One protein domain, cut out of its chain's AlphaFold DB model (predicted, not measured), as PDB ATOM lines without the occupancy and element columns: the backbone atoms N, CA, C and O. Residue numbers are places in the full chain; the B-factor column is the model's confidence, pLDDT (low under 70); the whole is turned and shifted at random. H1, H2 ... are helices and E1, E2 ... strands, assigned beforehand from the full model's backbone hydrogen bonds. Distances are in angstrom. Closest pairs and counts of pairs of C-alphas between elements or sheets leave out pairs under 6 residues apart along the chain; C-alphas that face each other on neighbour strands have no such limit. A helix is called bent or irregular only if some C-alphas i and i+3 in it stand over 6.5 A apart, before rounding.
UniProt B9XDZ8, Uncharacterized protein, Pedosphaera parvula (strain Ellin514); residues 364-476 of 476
ATOM      1  N   ILE A 364     183.105 -11.421 117.386       92.31
ATOM      2  CA  ILE A 364     184.397 -10.740 117.508       92.31
ATOM      3  C   ILE A 364     185.263 -11.466 118.534       92.31
ATOM      4  O   ILE A 364     186.436 -11.729 118.283       92.31
ATOM      5  N   LEU A 365     184.684 -11.847 119.676       93.94
ATOM      6  CA  LEU A 365     185.407 -12.592 120.704       93.94
ATOM      7  C   LEU A 365     185.798 -13.990 120.215       93.94
ATOM      8  O   LEU A 365     186.915 -14.423 120.487       93.94
ATOM      9  N   ARG A 366     184.940 -14.670 119.436       93.06
ATOM     10  CA  ARG A 366     185.311 -15.933 118.765       93.06
ATOM     11  C   ARG A 366     186.528 -15.749 117.863       93.06
ATOM     12  O   ARG A 366     187.494 -16.498 117.990       93.06
ATOM     13  N   GLN A 367     186.519 -14.715 117.024       92.88
ATOM     14  CA  GLN A 367     187.641 -14.407 116.138       92.88
ATOM     15  C   GLN A 367     188.924 -14.077 116.918       92.88
ATOM     16  O   GLN A 367     190.007 -14.530 116.543       92.88
ATOM     17  N   ILE A 368     188.819 -13.308 118.008       94.69
ATOM     18  CA  ILE A 368     189.952 -13.006 118.895       94.69
ATOM     19  C   ILE A 368     190.502 -14.297 119.504       94.69
ATOM     20  O   ILE A 368     191.706 -14.510 119.438       94.69
ATOM     21  N   ALA A 369     189.652 -15.174 120.041       93.75
ATOM     22  CA  ALA A 369     190.072 -16.435 120.653       93.75
ATOM     23  C   ALA A 369     190.771 -17.375 119.656       93.75
ATOM     24  O   ALA A 369     191.784 -18.001 119.974       93.75
ATOM     25  N   GLU A 370     190.251 -17.467 118.430       92.38
ATOM     26  CA  GLU A 370     190.858 -18.254 117.355       92.38
ATOM     27  C   GLU A 370     192.243 -17.725 116.975       92.38
ATOM     28  O   GLU A 370     193.200 -18.500 116.920       92.38
ATOM     29  N   LYS A 371     192.371 -16.407 116.770       94.19
ATOM     30  CA  LYS A 371     193.648 -15.769 116.424       94.19
ATOM     31  C   LYS A 371     194.641 -15.765 117.582       94.19
ATOM     32  O   LYS A 371     195.830 -15.945 117.336       94.19
ATOM     33  N   ALA A 372     194.178 -15.614 118.823       94.75
ATOM     34  CA  ALA A 372     195.023 -15.643 120.016       94.75
ATOM     35  C   ALA A 372     195.819 -16.948 120.087       94.75
ATOM     36  O   ALA A 372     197.025 -16.915 120.294       94.75
ATOM     37  N   ALA A 373     195.175 -18.091 119.829       89.25
ATOM     38  CA  ALA A 373     195.847 -19.389 119.838       89.25
ATOM     39  C   ALA A 373     197.009 -19.484 118.825       89.25
ATOM     40  O   ALA A 373     197.988 -20.177 119.082       89.25
ATOM     41  N   GLN A 374     196.913 -18.774 117.695       92.62
ATOM     42  CA  GLN A 374     197.958 -18.710 116.661       92.62
ATOM     43  C   GLN A 374     199.089 -17.738 117.026       92.62
ATOM     44  O   GLN A 374     200.209 -17.885 116.553       92.62
ATOM     45  N   HIS A 375     198.788 -16.760 117.877       95.38
ATOM     46  CA  HIS A 375     199.685 -15.700 118.322       95.38
ATOM     47  C   HIS A 375     200.108 -15.924 119.778       95.38
ATOM     48  O   HIS A 375     200.180 -14.998 120.574       95.38
ATOM     49  N   ARG A 376     200.322 -17.173 120.187       94.12
ATOM     50  CA  ARG A 376     200.852 -17.466 121.520       94.12
ATOM     51  C   ARG A 376     202.368 -17.216 121.522       94.12
ATOM     52  O   ARG A 376     203.045 -17.817 120.686       94.12
ATOM     53  N   PRO A 377     202.927 -16.386 122.427       93.25
ATOM     54  CA  PRO A 377     204.375 -16.200 122.501       93.25
ATOM     55  C   PRO A 377     205.099 -17.500 122.862       93.25
ATOM     56  O   PRO A 377     204.535 -18.395 123.491       93.25
ATOM     57  N   LEU A 378     206.388 -17.578 122.522       91.12
ATOM     58  CA  LEU A 378     207.236 -18.718 122.889       91.12
ATOM     59  C   LEU A 378     207.429 -18.826 124.411       91.12
ATOM     60  O   LEU A 378     207.389 -19.922 124.969       91.12
ATOM     61  N   GLN A 379     207.611 -17.690 125.087       90.50
ATOM     62  CA  GLN A 379     207.743 -17.603 126.544       90.50
ATOM     63  C   GLN A 379     206.581 -16.793 127.131       90.50
ATOM     64  O   GLN A 379     206.170 -15.816 126.505       90.50
ATOM     65  N   PRO A 380     206.061 -17.140 128.323       91.44
ATOM     66  CA  PRO A 380     205.040 -16.323 128.968       91.44
ATOM     67  C   PRO A 380     205.545 -14.897 129.214       91.44
ATOM     68  O   PRO A 380     206.643 -14.759 129.765       91.44
ATOM     69  N   PRO A 381     204.773 -13.855 128.847       93.31
ATOM     70  CA  PRO A 381     205.099 -12.480 129.208       93.31
ATOM     71  C   PRO A 381     205.062 -12.276 130.721       93.31
ATOM     72  O   PRO A 381     204.444 -13.046 131.454       93.31
ATOM     73  N   ASP A 382     205.684 -11.196 131.185       91.31
ATOM     74  CA  ASP A 382     205.467 -10.716 132.552       91.31
ATOM     75  C   ASP A 382     204.141  -9.947 132.652       91.31
ATOM     76  O   ASP A 382     203.528  -9.886 133.715       91.31
ATOM     77  N   LEU A 383     203.692  -9.360 131.536       93.56
ATOM     78  CA  LEU A 383     202.447  -8.609 131.435       93.56
ATOM     79  C   LEU A 383     201.824  -8.767 130.042       93.56
ATOM     80  O   LEU A 383     202.448  -8.446 129.029       93.56
ATOM     81  N   LEU A 384     200.566  -9.197 129.999       96.00
ATOM     82  CA  LEU A 384     199.699  -9.044 128.834       96.00
ATOM     83  C   LEU A 384     198.914  -7.738 128.982       96.00
ATOM     84  O   LEU A 384     198.085  -7.604 129.883       96.00
ATOM     85  N   LEU A 385     199.146  -6.790 128.080       97.25
ATOM     86  CA  LEU A 385     198.379  -5.552 128.014       97.25
ATOM     87  C   LEU A 385     197.496  -5.568 126.767       97.25
ATOM     88  O   LEU A 385     197.982  -5.688 125.645       97.25
ATOM     89  N   VAL A 386     196.188  -5.435 126.966       97.88
ATOM     90  CA  VAL A 386     195.216  -5.270 125.884       97.88
ATOM     91  C   VAL A 386     194.784  -3.815 125.843       97.88
ATOM     92  O   VAL A 386     194.196  -3.322 126.803       97.88
ATOM     93  N   ARG A 387     195.041  -3.131 124.730       97.19
ATOM     94  CA  ARG A 387     194.496  -1.799 124.467       97.19
ATOM     95  C   ARG A 387     193.212  -1.945 123.664       97.19
ATOM     96  O   ARG A 387     193.228  -2.478 122.558       97.19
ATOM     97  N   LEU A 388     192.108  -1.476 124.223       96.69
ATOM     98  CA  LEU A 388     190.787  -1.548 123.618       96.69
ATOM     99  C   LEU A 388     190.294  -0.137 123.308       96.69
ATOM    100  O   LEU A 388     190.041   0.642 124.218       96.69
ATOM    101  N   GLU A 389     190.108   0.186 122.032       95.25
ATOM    102  CA  GLU A 389     189.692   1.541 121.652       95.25
ATOM    103  C   GLU A 389     188.280   1.880 122.155       95.25
ATOM    104  O   GLU A 389     188.011   2.960 122.675       95.25
ATOM    105  N   ARG A 390     187.369   0.911 122.025       93.62
ATOM    106  CA  ARG A 390     185.960   1.012 122.418       93.62
ATOM    107  C   ARG A 390     185.462  -0.302 123.013       93.62
ATOM    108  O   ARG A 390     185.836  -1.354 122.481       93.62
ATOM    109  N   PRO A 391     184.580  -0.291 124.030       93.56
ATOM    110  CA  PRO A 391     184.073  -1.519 124.643       93.56
ATOM    111  C   PRO A 391     183.295  -2.376 123.635       93.56
ATOM    112  O   PRO A 391     182.788  -1.878 122.626       93.56
ATOM    113  N   ILE A 392     183.212  -3.685 123.884       92.81
ATOM    114  CA  ILE A 392     182.410  -4.589 123.050       92.81
ATOM    115  C   ILE A 392     180.932  -4.261 123.262       92.81
ATOM    116  O   ILE A 392     180.481  -4.111 124.396       92.81
ATOM    117  N   LEU A 393     180.184  -4.127 122.164       90.31
ATOM    118  CA  LEU A 393     178.759  -3.818 122.229       90.31
ATOM    119  C   LEU A 393     177.941  -5.068 122.583       90.31
ATOM    120  O   LEU A 393     178.274  -6.168 122.122       90.31
ATOM    121  N   PRO A 394     176.853  -4.910 123.352       83.31
ATOM    122  CA  PRO A 394     175.908  -5.989 123.587       83.31
ATOM    123  C   PRO A 394     175.259  -6.440 122.278       83.31
ATOM    124  O   PRO A 394     174.748  -5.640 121.497       83.31
ATOM    125  N   LEU A 395     175.236  -7.751 122.044       87.31
ATOM    126  CA  LEU A 395     174.504  -8.301 120.910       87.31
ATOM    127  C   LEU A 395     173.000  -8.242 121.178       87.31
ATOM    128  O   LEU A 395     172.518  -8.780 122.175       87.31
ATOM    129  N   LYS A 396     172.242  -7.676 120.236       85.00
ATOM    130  CA  LYS A 396     170.770  -7.633 120.304       85.00
ATOM    131  C   LYS A 396     170.143  -9.029 120.366       85.00
ATOM    132  O   LYS A 396     169.107  -9.213 120.989       85.00
ATOM    133  N   THR A 397     170.791 -10.019 119.751       88.75
ATOM    134  CA  THR A 397     170.371 -11.430 119.774       88.75
ATOM    135  C   THR A 397     170.693 -12.140 121.087       88.75
ATOM    136  O   THR A 397     170.173 -13.223 121.332       88.75
ATOM    137  N   ALA A 398     171.522 -11.548 121.950       89.62
ATOM    138  CA  ALA A 398     171.920 -12.124 123.229       89.62
ATOM    139  C   ALA A 398     171.047 -11.609 124.384       89.62
ATOM    140  O   ALA A 398     171.542 -11.344 125.481       89.62
ATOM    141  N   GLN A 399     169.748 -11.438 124.121       88.12
ATOM    142  CA  GLN A 399     168.772 -10.919 125.073       88.12
ATOM    143  C   GLN A 399     167.495 -11.765 125.084       88.12
ATOM    144  O   GLN A 399     167.037 -12.226 124.042       88.12
ATOM    145  N   ILE A 400     166.885 -11.925 126.261       84.06
ATOM    146  CA  ILE A 400     165.555 -12.526 126.441       84.06
ATOM    147  C   ILE A 400     164.706 -11.554 127.260       84.06
ATOM    148  O   ILE A 400     165.113 -11.120 128.336       84.06
ATOM    149  N   GLY A 401     163.531 -11.182 126.743       82.25
ATOM    150  CA  GLY A 401     162.631 -10.242 127.424       82.25
ATOM    151  C   GLY A 401     163.267  -8.871 127.693       82.25
ATOM    152  O   GLY A 401     163.005  -8.274 128.733       82.25
ATOM    153  N   GLY A 402     164.149  -8.408 126.797       79.50
ATOM    154  CA  GLY A 402     164.871  -7.136 126.932       79.50
ATOM    155  C   GLY A 402     166.029  -7.145 127.937       79.50
ATOM    156  O   GLY A 402     166.581  -6.090 128.225       79.50
ATOM    157  N   ARG A 403     166.408  -8.311 128.478       83.88
ATOM    158  CA  ARG A 403     167.550  -8.468 129.392       83.88
ATOM    159  C   ARG A 403     168.659  -9.265 128.732       83.88
ATOM    160  O   ARG A 403     168.377 -10.272 128.085       83.88
ATOM    161  N   LEU A 404     169.907  -8.847 128.925       89.75
ATOM    162  CA  LEU A 404     171.068  -9.588 128.435       89.75
ATOM    163  C   LEU A 404     171.195 -10.953 129.108       89.75
ATOM    164  O   LEU A 404     170.908 -11.120 130.294       89.75
ATOM    165  N   LEU A 405     171.661 -11.929 128.332       91.88
ATOM    166  CA  LEU A 405     172.052 -13.231 128.853       91.88
ATOM    167  C   LEU A 405     173.279 -13.097 129.776       91.88
ATOM    168  O   LEU A 405     174.159 -12.278 129.491       91.88
ATOM    169  N   PRO A 406     173.407 -13.939 130.820       90.12
ATOM    170  CA  PRO A 406     174.551 -13.925 131.737       90.12
ATOM    171  C   PRO A 406     175.919 -13.918 131.039       90.12
ATOM    172  O   PRO A 406     176.782 -13.106 131.360       90.12
ATOM    173  N   SER A 407     176.110 -14.775 130.035       89.06
ATOM    174  CA  SER A 407     177.357 -14.843 129.261       89.06
ATOM    175  C   SER A 407     177.618 -13.577 128.445       89.06
ATOM    176  O   SER A 407     178.759 -13.131 128.371       89.06
ATOM    177  N   ALA A 408     176.578 -12.945 127.896       91.50
ATOM    178  CA  ALA A 408     176.718 -11.706 127.135       91.50
ATOM    179  C   ALA A 408     177.192 -10.537 128.011       91.50
ATOM    180  O   ALA A 408     177.986  -9.720 127.558       91.50
ATOM    181  N   ILE A 409     176.749 -10.482 129.270       91.50
ATOM    182  CA  ILE A 409     177.175  -9.462 130.244       91.50
ATOM    183  C   ILE A 409     178.674  -9.581 130.536       91.50
ATOM    184  O   ILE A 409     179.395  -8.582 130.550       91.50
ATOM    185  N   LEU A 410     179.157 -10.809 130.735       90.19
ATOM    186  CA  LEU A 410     180.583 -11.054 130.942       90.19
ATOM    187  C   LEU A 410     181.387 -10.676 129.691       90.19
ATOM    188  O   LEU A 410     182.395  -9.988 129.805       90.19
ATOM    189  N   GLU A 411     180.909 -11.054 128.505       92.44
ATOM    190  CA  GLU A 411     181.578 -10.798 127.224       92.44
ATOM    191  C   GLU A 411     181.710  -9.310 126.860       92.44
ATOM    192  O   GLU A 411     182.698  -8.928 126.231       92.44
ATOM    193  N   ILE A 412     180.752  -8.454 127.241       91.31
ATOM    194  CA  ILE A 412     180.845  -7.009 126.959       91.31
ATOM    195  C   ILE A 412     181.764  -6.258 127.921       91.31
ATOM    196  O   ILE A 412     182.206  -5.152 127.607       91.31
ATOM    197  N   THR A 413     182.071  -6.845 129.079       91.88
ATOM    198  CA  THR A 413     182.942  -6.221 130.077       91.88
ATOM    199  C   THR A 413     184.373  -6.175 129.528       91.88
ATOM    200  O   THR A 413     184.930  -7.236 129.238       91.88
ATOM    201  N   PRO A 414     185.030  -5.002 129.403       94.69
ATOM    202  CA  PRO A 414     186.336  -4.910 128.735       94.69
ATOM    203  C   PRO A 414     187.411  -5.817 129.332       94.69
ATOM    204  O   PRO A 414     188.265  -6.333 128.610       94.69
ATOM    205  N   GLY A 415     187.331  -6.055 130.644       93.94
ATOM    206  CA  GLY A 415     188.233  -6.945 131.363       93.94
ATOM    207  C   GLY A 415     188.186  -8.391 130.875       93.94
ATOM    208  O   GLY A 415     189.162  -9.097 131.068       93.94
ATOM    209  N   PHE A 416     187.119  -8.837 130.207       94.56
ATOM    210  CA  PHE A 416     186.993 -10.204 129.695       94.56
ATOM    211  C   PHE A 416     188.001 -10.528 128.587       94.56
ATOM    212  O   PHE A 416     188.534 -11.634 128.553       94.56
ATOM    213  N   ILE A 417     188.315  -9.571 127.707       95.12
ATOM    214  CA  ILE A 417     189.205  -9.792 126.556       95.12
ATOM    215  C   ILE A 417     190.615 -10.244 126.970       95.12
ATOM    216  O   ILE A 417     191.059 -11.277 126.465       95.12
ATOM    217  N   PRO A 418     191.342  -9.544 127.866       95.44
ATOM    218  CA  PRO A 418     192.651 -10.025 128.299       95.44
ATOM    219  C   PRO A 418     192.574 -11.392 128.976       95.44
ATOM    220  O   PRO A 418     193.480 -12.191 128.768       95.44
ATOM    221  N   GLN A 419     191.498 -11.704 129.714       93.44
ATOM    222  CA  GLN A 419     191.361 -13.038 130.313       93.44
ATOM    223  C   GLN A 419     191.121 -14.108 129.246       93.44
ATOM    224  O   GLN A 419     191.670 -15.201 129.330       93.44
ATOM    225  N   LEU A 420     190.331 -13.799 128.215       93.94
ATOM    226  CA  LEU A 420     190.103 -14.690 127.084       93.94
ATOM    227  C   LEU A 420     191.419 -15.009 126.363       93.94
ATOM    228  O   LEU A 420     191.726 -16.178 126.143       93.94
ATOM    229  N   ILE A 421     192.211 -13.983 126.038       94.94
ATOM    230  CA  ILE A 421     193.519 -14.151 125.389       94.94
ATOM    231  C   ILE A 421     194.463 -14.947 126.296       94.94
ATOM    232  O   ILE A 421     195.067 -15.919 125.842       94.94
ATOM    233  N   ALA A 422     194.538 -14.593 127.583       92.88
ATOM    234  CA  ALA A 422     195.364 -15.292 128.560       92.88
ATOM    235  C   ALA A 422     195.006 -16.786 128.642       92.88
ATOM    236  O   ALA A 422     195.891 -17.631 128.520       92.88
ATOM    237  N   ARG A 423     193.714 -17.135 128.718       91.12
ATOM    238  CA  ARG A 423     193.241 -18.533 128.685       91.12
ATOM    239  C   ARG A 423     193.612 -19.242 127.384       91.12
ATOM    240  O   ARG A 423     194.081 -20.375 127.429       91.12
ATOM    241  N   CYS A 424     193.466 -18.583 126.230       92.19
ATOM    242  CA  CYS A 424     193.884 -19.146 124.941       92.19
ATOM    243  C   CYS A 424     195.391 -19.427 124.866       92.19
ATOM    244  O   CYS A 424     195.810 -20.295 124.099       92.19
ATOM    245  N   TRP A 425     196.202 -18.717 125.648       92.25
ATOM    246  CA  TRP A 425     197.636 -18.956 125.764       92.25
ATOM    247  C   TRP A 425     198.012 -19.900 126.912       92.25
ATOM    248  O   TRP A 425     199.145 -20.371 126.948       92.25
ATOM    249  N   GLY A 426     197.112 -20.191 127.854       90.94
ATOM    250  CA  GLY A 426     197.472 -20.831 129.126       90.94
ATOM    251  C   GLY A 426     198.322 -19.912 130.013       90.94
ATOM    252  O   GLY A 426     199.171 -20.382 130.768       90.94
ATOM    253  N   PHE A 427     198.166 -18.596 129.870       91.06
ATOM    254  CA  PHE A 427     198.822 -17.590 130.695       91.06
ATOM    255  C   PHE A 427     198.013 -17.356 131.973       91.06
ATOM    256  O   PHE A 427     196.833 -17.024 131.895       91.06
ATOM    257  N   LEU A 428     198.645 -17.473 133.143       88.69
ATOM    258  CA  LEU A 428     197.989 -17.252 134.442       88.69
ATOM    259  C   LEU A 428     198.400 -15.944 135.136       88.69
ATOM    260  O   LEU A 428     197.946 -15.686 136.249       88.69
ATOM    261  N   GLY A 429     199.273 -15.154 134.508       88.81
ATOM    262  CA  GLY A 429     199.843 -13.940 135.088       88.81
ATOM    263  C   GLY A 429     198.992 -12.685 134.886       88.81
ATOM    264  O   GLY A 429     197.774 -12.735 134.684       88.81
ATOM    265  N   ALA A 430     199.661 -11.534 134.953       92.06
ATOM    266  CA  ALA A 430     199.041 -10.222 134.859       92.06
ATOM    267  C   ALA A 430     198.469  -9.952 133.456       92.06
ATOM    268  O   ALA A 430     199.220  -9.794 132.495       92.06
ATOM    269  N   ALA A 431     197.142  -9.846 133.342       94.44
ATOM    270  CA  ALA A 431     196.467  -9.477 132.100       94.44
ATOM    271  C   ALA A 431     195.548  -8.265 132.328       94.44
ATOM    272  O   ALA A 431     194.539  -8.362 133.036       94.44
ATOM    273  N   ILE A 432     195.916  -7.118 131.750       96.12
ATOM    274  CA  ILE A 432     195.303  -5.807 132.004       96.12
ATOM    275  C   ILE A 432     194.627  -5.289 130.732       96.12
ATOM    276  O   ILE A 432     195.203  -5.358 129.647       96.12
ATOM    277  N   CYS A 433     193.414  -4.743 130.872       97.56
ATOM    278  CA  CYS A 433     192.730  -4.021 129.799       97.56
ATOM    279  C   CYS A 433     192.859  -2.511 130.017       97.56
ATOM    280  O   CYS A 433     192.522  -2.014 131.094       97.56
ATOM    281  N   VAL A 434     193.297  -1.798 128.984       97.50
ATOM    282  CA  VAL A 434     193.383  -0.339 128.922       97.50
ATOM    283  C   VAL A 434     192.395   0.134 127.861       97.50
ATOM    284  O   VAL A 434     192.581  -0.140 126.677       97.50
ATOM    285  N   VAL A 435     191.328   0.810 128.279       97.25
ATOM    286  CA  VAL A 435     190.252   1.276 127.399       97.25
ATOM    287  C   VAL A 435     190.421   2.763 127.115       97.25
ATOM    288  O   VAL A 435     190.504   3.559 128.048       97.25
ATOM    289  N   GLY A 436     190.450   3.153 125.846       94.81
ATOM    290  CA  GLY A 436     190.563   4.558 125.465       94.81
ATOM    291  C   GLY A 436     190.713   4.746 123.962       94.81
ATOM    292  O   GLY A 436     191.321   3.915 123.288       94.81
ATOM    293  N   ASP A 437     190.155   5.837 123.448       92.00
ATOM    294  CA  ASP A 437     190.184   6.191 122.029       92.00
ATOM    295  C   ASP A 437     191.547   6.767 121.595       92.00
ATOM    296  O   ASP A 437     192.521   6.772 122.359       92.00
ATOM    297  N   GLU A 438     191.644   7.205 120.337       90.62
ATOM    298  CA  GLU A 438     192.868   7.769 119.751       90.62
ATOM    299  C   GLU A 438     193.411   8.958 120.563       90.62
ATOM    300  O   GLU A 438     194.620   9.062 120.762       90.62
ATOM    301  N   ASP A 439     192.530   9.773 121.154       91.00
ATOM    302  CA  ASP A 439     192.909  10.921 121.990       91.00
ATOM    303  C   ASP A 439     193.688  10.516 123.255       91.00
ATOM    304  O   ASP A 439     194.375  11.340 123.859       91.00
ATOM    305  N   THR A 440     193.595   9.250 123.677       94.00
ATOM    306  CA  THR A 440     194.297   8.713 124.857       94.00
ATOM    307  C   THR A 440     195.598   7.978 124.514       94.00
ATOM    308  O   THR A 440     196.274   7.474 125.414       94.00
ATOM    309  N   GLU A 441     195.978   7.909 123.230       93.00
ATOM    310  CA  GLU A 441     197.113   7.113 122.740       93.00
ATOM    311  C   GLU A 441     198.434   7.478 123.413       93.00
ATOM    312  O   GLU A 441     199.180   6.593 123.830       93.00
ATOM    313  N   THR A 442     198.712   8.771 123.576       93.88
ATOM    314  CA  THR A 442     199.942   9.242 124.221       93.88
ATOM    315  C   THR A 442     200.045   8.750 125.663       93.88
ATOM    316  O   THR A 442     201.065   8.172 126.035       93.88
ATOM    317  N   ALA A 443     198.981   8.907 126.456       93.94
ATOM    318  CA  ALA A 443     198.956   8.473 127.851       93.94
ATOM    319  C   ALA A 443     199.019   6.939 127.975       93.94
ATOM    320  O   ALA A 443     199.737   6.414 128.824       93.94
ATOM    321  N   ALA A 444     198.327   6.202 127.100       93.94
ATOM    322  CA  ALA A 444     198.415   4.740 127.061       93.94
ATOM    323  C   ALA A 444     199.839   4.260 126.724       93.94
ATOM    324  O   ALA A 444     200.352   3.331 127.350       93.94
ATOM    325  N   ASN A 445     200.498   4.915 125.766       94.50
ATOM    326  CA  ASN A 445     201.875   4.607 125.394       94.50
ATOM    327  C   ASN A 445     202.851   4.902 126.535       94.50
ATOM    328  O   ASN A 445     203.743   4.090 126.766       94.50
ATOM    329  N   GLU A 446     202.669   5.989 127.288       94.94
ATOM    330  CA  GLU A 446     203.480   6.273 128.478       94.94
ATOM    331  C   GLU A 446     203.389   5.137 129.509       94.94
ATOM    332  O   GLU A 446     204.417   4.654 129.983       94.94
ATOM    333  N   MET A 447     202.180   4.627 129.786       95.06
ATOM    334  CA  MET A 447     201.986   3.482 130.688       95.06
ATOM    335  C   MET A 447     202.738   2.235 130.199       95.06
ATOM    336  O   MET A 447     203.434   1.581 130.976       95.06
ATOM    337  N   ILE A 448     202.642   1.921 128.902       94.31
ATOM    338  CA  ILE A 448     203.334   0.772 128.292       94.31
ATOM    339  C   ILE A 448     204.856   0.941 128.377       94.31
ATOM    340  O   ILE A 448     205.572  -0.016 128.687       94.31
ATOM    341  N   GLN A 449     205.364   2.148 128.115       95.50
ATOM    342  CA  GLN A 449     206.793   2.437 128.207       95.50
ATOM    343  C   GLN A 449     207.293   2.351 129.647       95.50
ATOM    344  O   GLN A 449     208.351   1.772 129.864       95.50
ATOM    345  N   ALA A 450     206.522   2.814 130.632       94.94
ATOM    346  CA  ALA A 450     206.864   2.651 132.043       94.94
ATOM    347  C   ALA A 450     206.970   1.166 132.435       94.94
ATOM    348  O   ALA A 450     207.937   0.757 133.084       94.94
ATOM    349  N   CYS A 451     206.040   0.318 131.973       93.31
ATOM    350  CA  CYS A 451     206.130  -1.131 132.169       93.31
ATOM    351  C   CYS A 451     207.425  -1.712 131.573       93.31
ATOM    352  O   CYS A 451     208.141  -2.441 132.262       93.31
ATOM    353  N   ARG A 452     207.762  -1.366 130.325       93.81
ATOM    354  CA  ARG A 452     208.985  -1.844 129.652       93.81
ATOM    355  C   ARG A 452     210.263  -1.319 130.308       93.81
ATOM    356  O   ARG A 452     211.201  -2.084 130.504       93.81
ATOM    357  N   ALA A 453     210.287  -0.046 130.697       92.38
ATOM    358  CA  ALA A 453     211.410   0.584 131.390       92.38
ATOM    359  C   ALA A 453     211.679  -0.054 132.762       92.38
ATOM    360  O   ALA A 453     212.826  -0.115 133.195       92.38
ATOM    361  N   SER A 454     210.646  -0.611 133.409       88.19
ATOM    362  CA  SER A 454     210.798  -1.414 134.631       88.19
ATOM    363  C   SER A 454     211.340  -2.837 134.396       88.19
ATOM    364  O   SER A 454     211.450  -3.617 135.339       88.19
ATOM    365  N   GLY A 455     211.684  -3.186 133.150       88.81
ATOM    366  CA  GLY A 455     212.270  -4.474 132.773       88.81
ATOM    367  C   GLY A 455     211.261  -5.588 132.484       88.81
ATOM    368  O   GLY A 455     211.674  -6.734 132.339       88.81
ATOM    369  N   LEU A 456     209.960  -5.282 132.401       90.12
ATOM    370  CA  LEU A 456     208.933  -6.285 132.101       90.12
ATOM    371  C   LEU A 456     208.900  -6.635 130.611       90.12
ATOM    372  O   LEU A 456     208.870  -5.753 129.747       90.12
ATOM    373  N   MET A 457     208.788  -7.929 130.315       92.69
ATOM    374  CA  MET A 457     208.409  -8.418 128.995       92.69
ATOM    375  C   MET A 457     206.901  -8.225 128.795       92.69
ATOM    376  O   MET A 457     206.084  -8.963 129.351       92.69
ATOM    377  N   VAL A 458     206.540  -7.208 128.009       94.62
ATOM    378  CA  VAL A 458     205.145  -6.832 127.735       94.62
ATOM    379  C   VAL A 458     204.721  -7.335 126.358       94.62
ATOM    380  O   VAL A 458     205.210  -6.819 125.352       94.62
ATOM    381  N   CYS A 459     203.751  -8.251 126.315       96.94
ATOM    382  CA  CYS A 459     203.002  -8.530 125.090       96.94
ATOM    383  C   CYS A 459     201.825  -7.555 125.002       96.94
ATOM    384  O   CYS A 459     201.009  -7.465 125.923       96.94
ATOM    385  N   LEU A 460     201.736  -6.829 123.891       97.62
ATOM    386  CA  LEU A 460     200.714  -5.817 123.647       97.62
ATOM    387  C   LEU A 460     199.752  -6.299 122.559       97.62
ATOM    388  O   LEU A 460     200.165  -6.639 121.454       97.62
ATOM    389  N   VAL A 461     198.455  -6.271 122.847       98.06
ATOM    390  CA  VAL A 461     197.404  -6.538 121.859       98.06
ATOM    391  C   VAL A 461     196.541  -5.296 121.718       98.06
ATOM    392  O   VAL A 461     195.905  -4.870 122.678       98.06
ATOM    393  N   GLU A 462     196.505  -4.706 120.529       97.31
ATOM    394  CA  GLU A 462     195.696  -3.518 120.258       97.31
ATOM    395  C   GLU A 462     194.455  -3.897 119.457       97.31
ATOM    396  O   GLU A 462     194.546  -4.513 118.396       97.31
ATOM    397  N   ILE A 463     193.289  -3.507 119.957       96.31
ATOM    398  CA  ILE A 463     191.995  -3.738 119.326       96.31
ATOM    399  C   ILE A 463     191.406  -2.378 118.975       96.31
ATOM    400  O   ILE A 463     190.838  -1.692 119.831       96.31
ATOM    401  N   ARG A 464     191.556  -2.009 117.704       94.56
ATOM    402  CA  ARG A 464     191.117  -0.731 117.134       94.56
ATOM    403  C   ARG A 464     189.757  -0.867 116.452       94.56
ATOM    404  O   ARG A 464     189.400  -1.950 115.980       94.56
ATOM    405  N   GLY A 465     189.012   0.228 116.393       91.25
ATOM    406  CA  GLY A 465     187.664   0.320 115.845       91.25
ATOM    407  C   GLY A 465     186.544   0.027 116.849       91.25
ATOM    408  O   GLY A 465     186.753  -0.184 118.047       91.25
ATOM    409  N   SER A 466     185.310   0.006 116.343       86.50
ATOM    410  CA  SER A 466     184.083  -0.135 117.138       86.50
ATOM    411  C   SER A 466     183.055  -1.035 116.449       86.50
ATOM    412  O   SER A 466     183.148  -1.319 115.251       86.50
ATOM    413  N   GLY A 467     182.074  -1.519 117.219       83.56
ATOM    414  CA  GLY A 467     181.089  -2.482 116.719       83.56
ATOM    415  C   GLY A 467     181.774  -3.709 116.111       83.56
ATOM    416  O   GLY A 467     182.710  -4.235 116.711       83.56
ATOM    417  N   GLU A 468     181.326  -4.124 114.924       81.31
ATOM    418  CA  GLU A 468     181.861  -5.271 114.166       81.31
ATOM    419  C   GLU A 468     183.126  -4.954 113.352       81.31
ATOM    420  O   GLU A 468     183.848  -5.862 112.947       81.31
ATOM    421  N   LYS A 469     183.431  -3.671 113.119       85.25
ATOM    422  CA  LYS A 469     184.592  -3.240 112.331       85.25
ATOM    423  C   LYS A 469     185.797  -3.071 113.247       85.25
ATOM    424  O   LYS A 469     186.122  -1.956 113.651       85.25
ATOM    425  N   ARG A 470     186.426  -4.191 113.611       92.00
ATOM    426  CA  ARG A 470     187.588  -4.201 114.504       92.00
ATOM    427  C   ARG A 470     188.815  -4.832 113.876       92.00
ATOM    428  O   ARG A 470     188.737  -5.873 113.227       92.00
ATOM    429  N   HIS A 471     189.957  -4.215 114.149       93.75
ATOM    430  CA  HIS A 471     191.270  -4.698 113.751       93.75
ATOM    431  C   HIS A 471     192.070  -5.046 115.000       93.75
ATOM    432  O   HIS A 471     192.113  -4.269 115.952       93.75
ATOM    433  N   VAL A 472     192.670  -6.238 115.002       95.75
ATOM    434  CA  VAL A 472     193.486  -6.731 116.115       95.75
ATOM    435  C   VAL A 472     194.937  -6.768 115.662       95.75
ATOM    436  O   VAL A 472     195.261  -7.488 114.715       95.75
ATOM    437  N   HIS A 473     195.786  -6.006 116.342       96.56
ATOM    438  CA  HIS A 473     197.228  -5.972 116.133       96.56
ATOM    439  C   HIS A 473     197.910  -6.695 117.294       96.56
ATOM    440  O   HIS A 473     197.712  -6.347 118.458       96.56
ATOM    441  N   TRP A 474     198.687  -7.725 116.969       96.56
ATOM    442  CA  TRP A 474     199.389  -8.560 117.938       96.56
ATOM    443  C   TRP A 474     200.869  -8.166 117.963       96.56
ATOM    444  O   TRP A 474     201.607  -8.491 117.038       96.56
ATOM    445  N   ASN A 475     201.293  -7.459 119.009       94.94
ATOM    446  CA  ASN A 475     202.679  -7.045 119.229       94.94
ATOM    447  C   ASN A 475     203.269  -7.913 120.353       94.94
ATOM    448  O   ASN A 475     203.191  -7.554 121.533       94.94
ATOM    449  N   ILE A 476     203.772  -9.091 119.985       89.31
ATOM    450  CA  ILE A 476     204.148 -10.172 120.912       89.31
ATOM    451  C   ILE A 476     205.651 -10.343 121.013       89.31
ATOM    452  O   ILE A 476     206.311 -10.334 119.949       89.31
TER     453      ILE A 476
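Overview. This is residues 364 to 476 of the 476 residues of an uncharacterized protein of Pedosphaera parvula (strain Ellin514) (UniProt B9XDZ8). A four-stranded sheet is the middle layer of three, with H1 and H3 side by side over one face and H4 over the other. At one end the long link of residues 389 to 405 and the short helix H2 reach beyond the sheet and add to the length. The printed part has 113 residues, with four named helices and four named strands along the chain as H1 E1 H2 H3 E2 H4 E3 E4. The sheet is mixed, in the order E2 E1 E3 E4, and the class is mixed, helices and strands. The whole is compact, with a radius of gyration of the C-alphas of 14.6 A, yet elongated, spanning 50 by 33 by 20 A.

Arrangement. Start at E1, residues 383 to 388, an inner strand. E3, residues 458 to 466, is its parallel neighbour, with N 387 and O 461 2.8 A apart. E2, residues 430 to 435, is parallel on its other side, with N 386 and O 432 2.9 A apart. E4, residues 469 to 475, forms an antiparallel hairpin with E3, with N 462 and O 473 2.9 A apart. H3, residues 416 to 425, is on the sheet at a height of 8.4 A, slantwise to E1 at 42 degrees on the local plane; its closest C-alphas to E1 are those of Pro 418 and Val 386, 5.9 A apart. H1, residues 364 to 374, is on the same face and touches H3, closest at the C-alphas of Ala 373 and Cys 424, 5.5 A, at a shallow tilt of 27 degrees, the same way. On the opposite face H4, residues 438 to 453, runs along E1 at 2 degrees on the local plane, at a height of 9.4 A. H4 is irregular, with C-alphas 439 and 442 7.6 A apart. H2, residues 406 to 412, is not on the sheet; it is close to but not clearly touching H3, closest at the C-alphas of Leu 410 and Phe 416, 6.6 A. E1, H2 H3, E2 is a strand-helix-strand unit, parallel neighbours joined through helices, and E2, H4, E3 is a split one, with E1 between its strands; both crossovers are right-handed. In H2 and H3 every O i to N i+4 pair is within hydrogen-bond range; H1 has 6 of 7 and H4 10 of 12.

Along the chain. Find C-alpha 364 at (184.397, -10.740, 117.508), where H1 begins its 15.8 A. H4 runs 23.0 A from C-alpha 438 at (192.868, 7.769, 119.751). E3 measures 24.5 A and E4 19.7 A, ending at C-alpha 475 at (202.679, -7.045, 119.229).

Size, cuts and confidence. The C-alphas of Gly 401 and Gly 455 are the two farthest apart, at 50.3 A. The link from E1 to H2 is long, and in it residues 399 to 400 pair antiparallel with 403 to 404. The printed part has no cut, and no printed residue is under 70 in pLDDT.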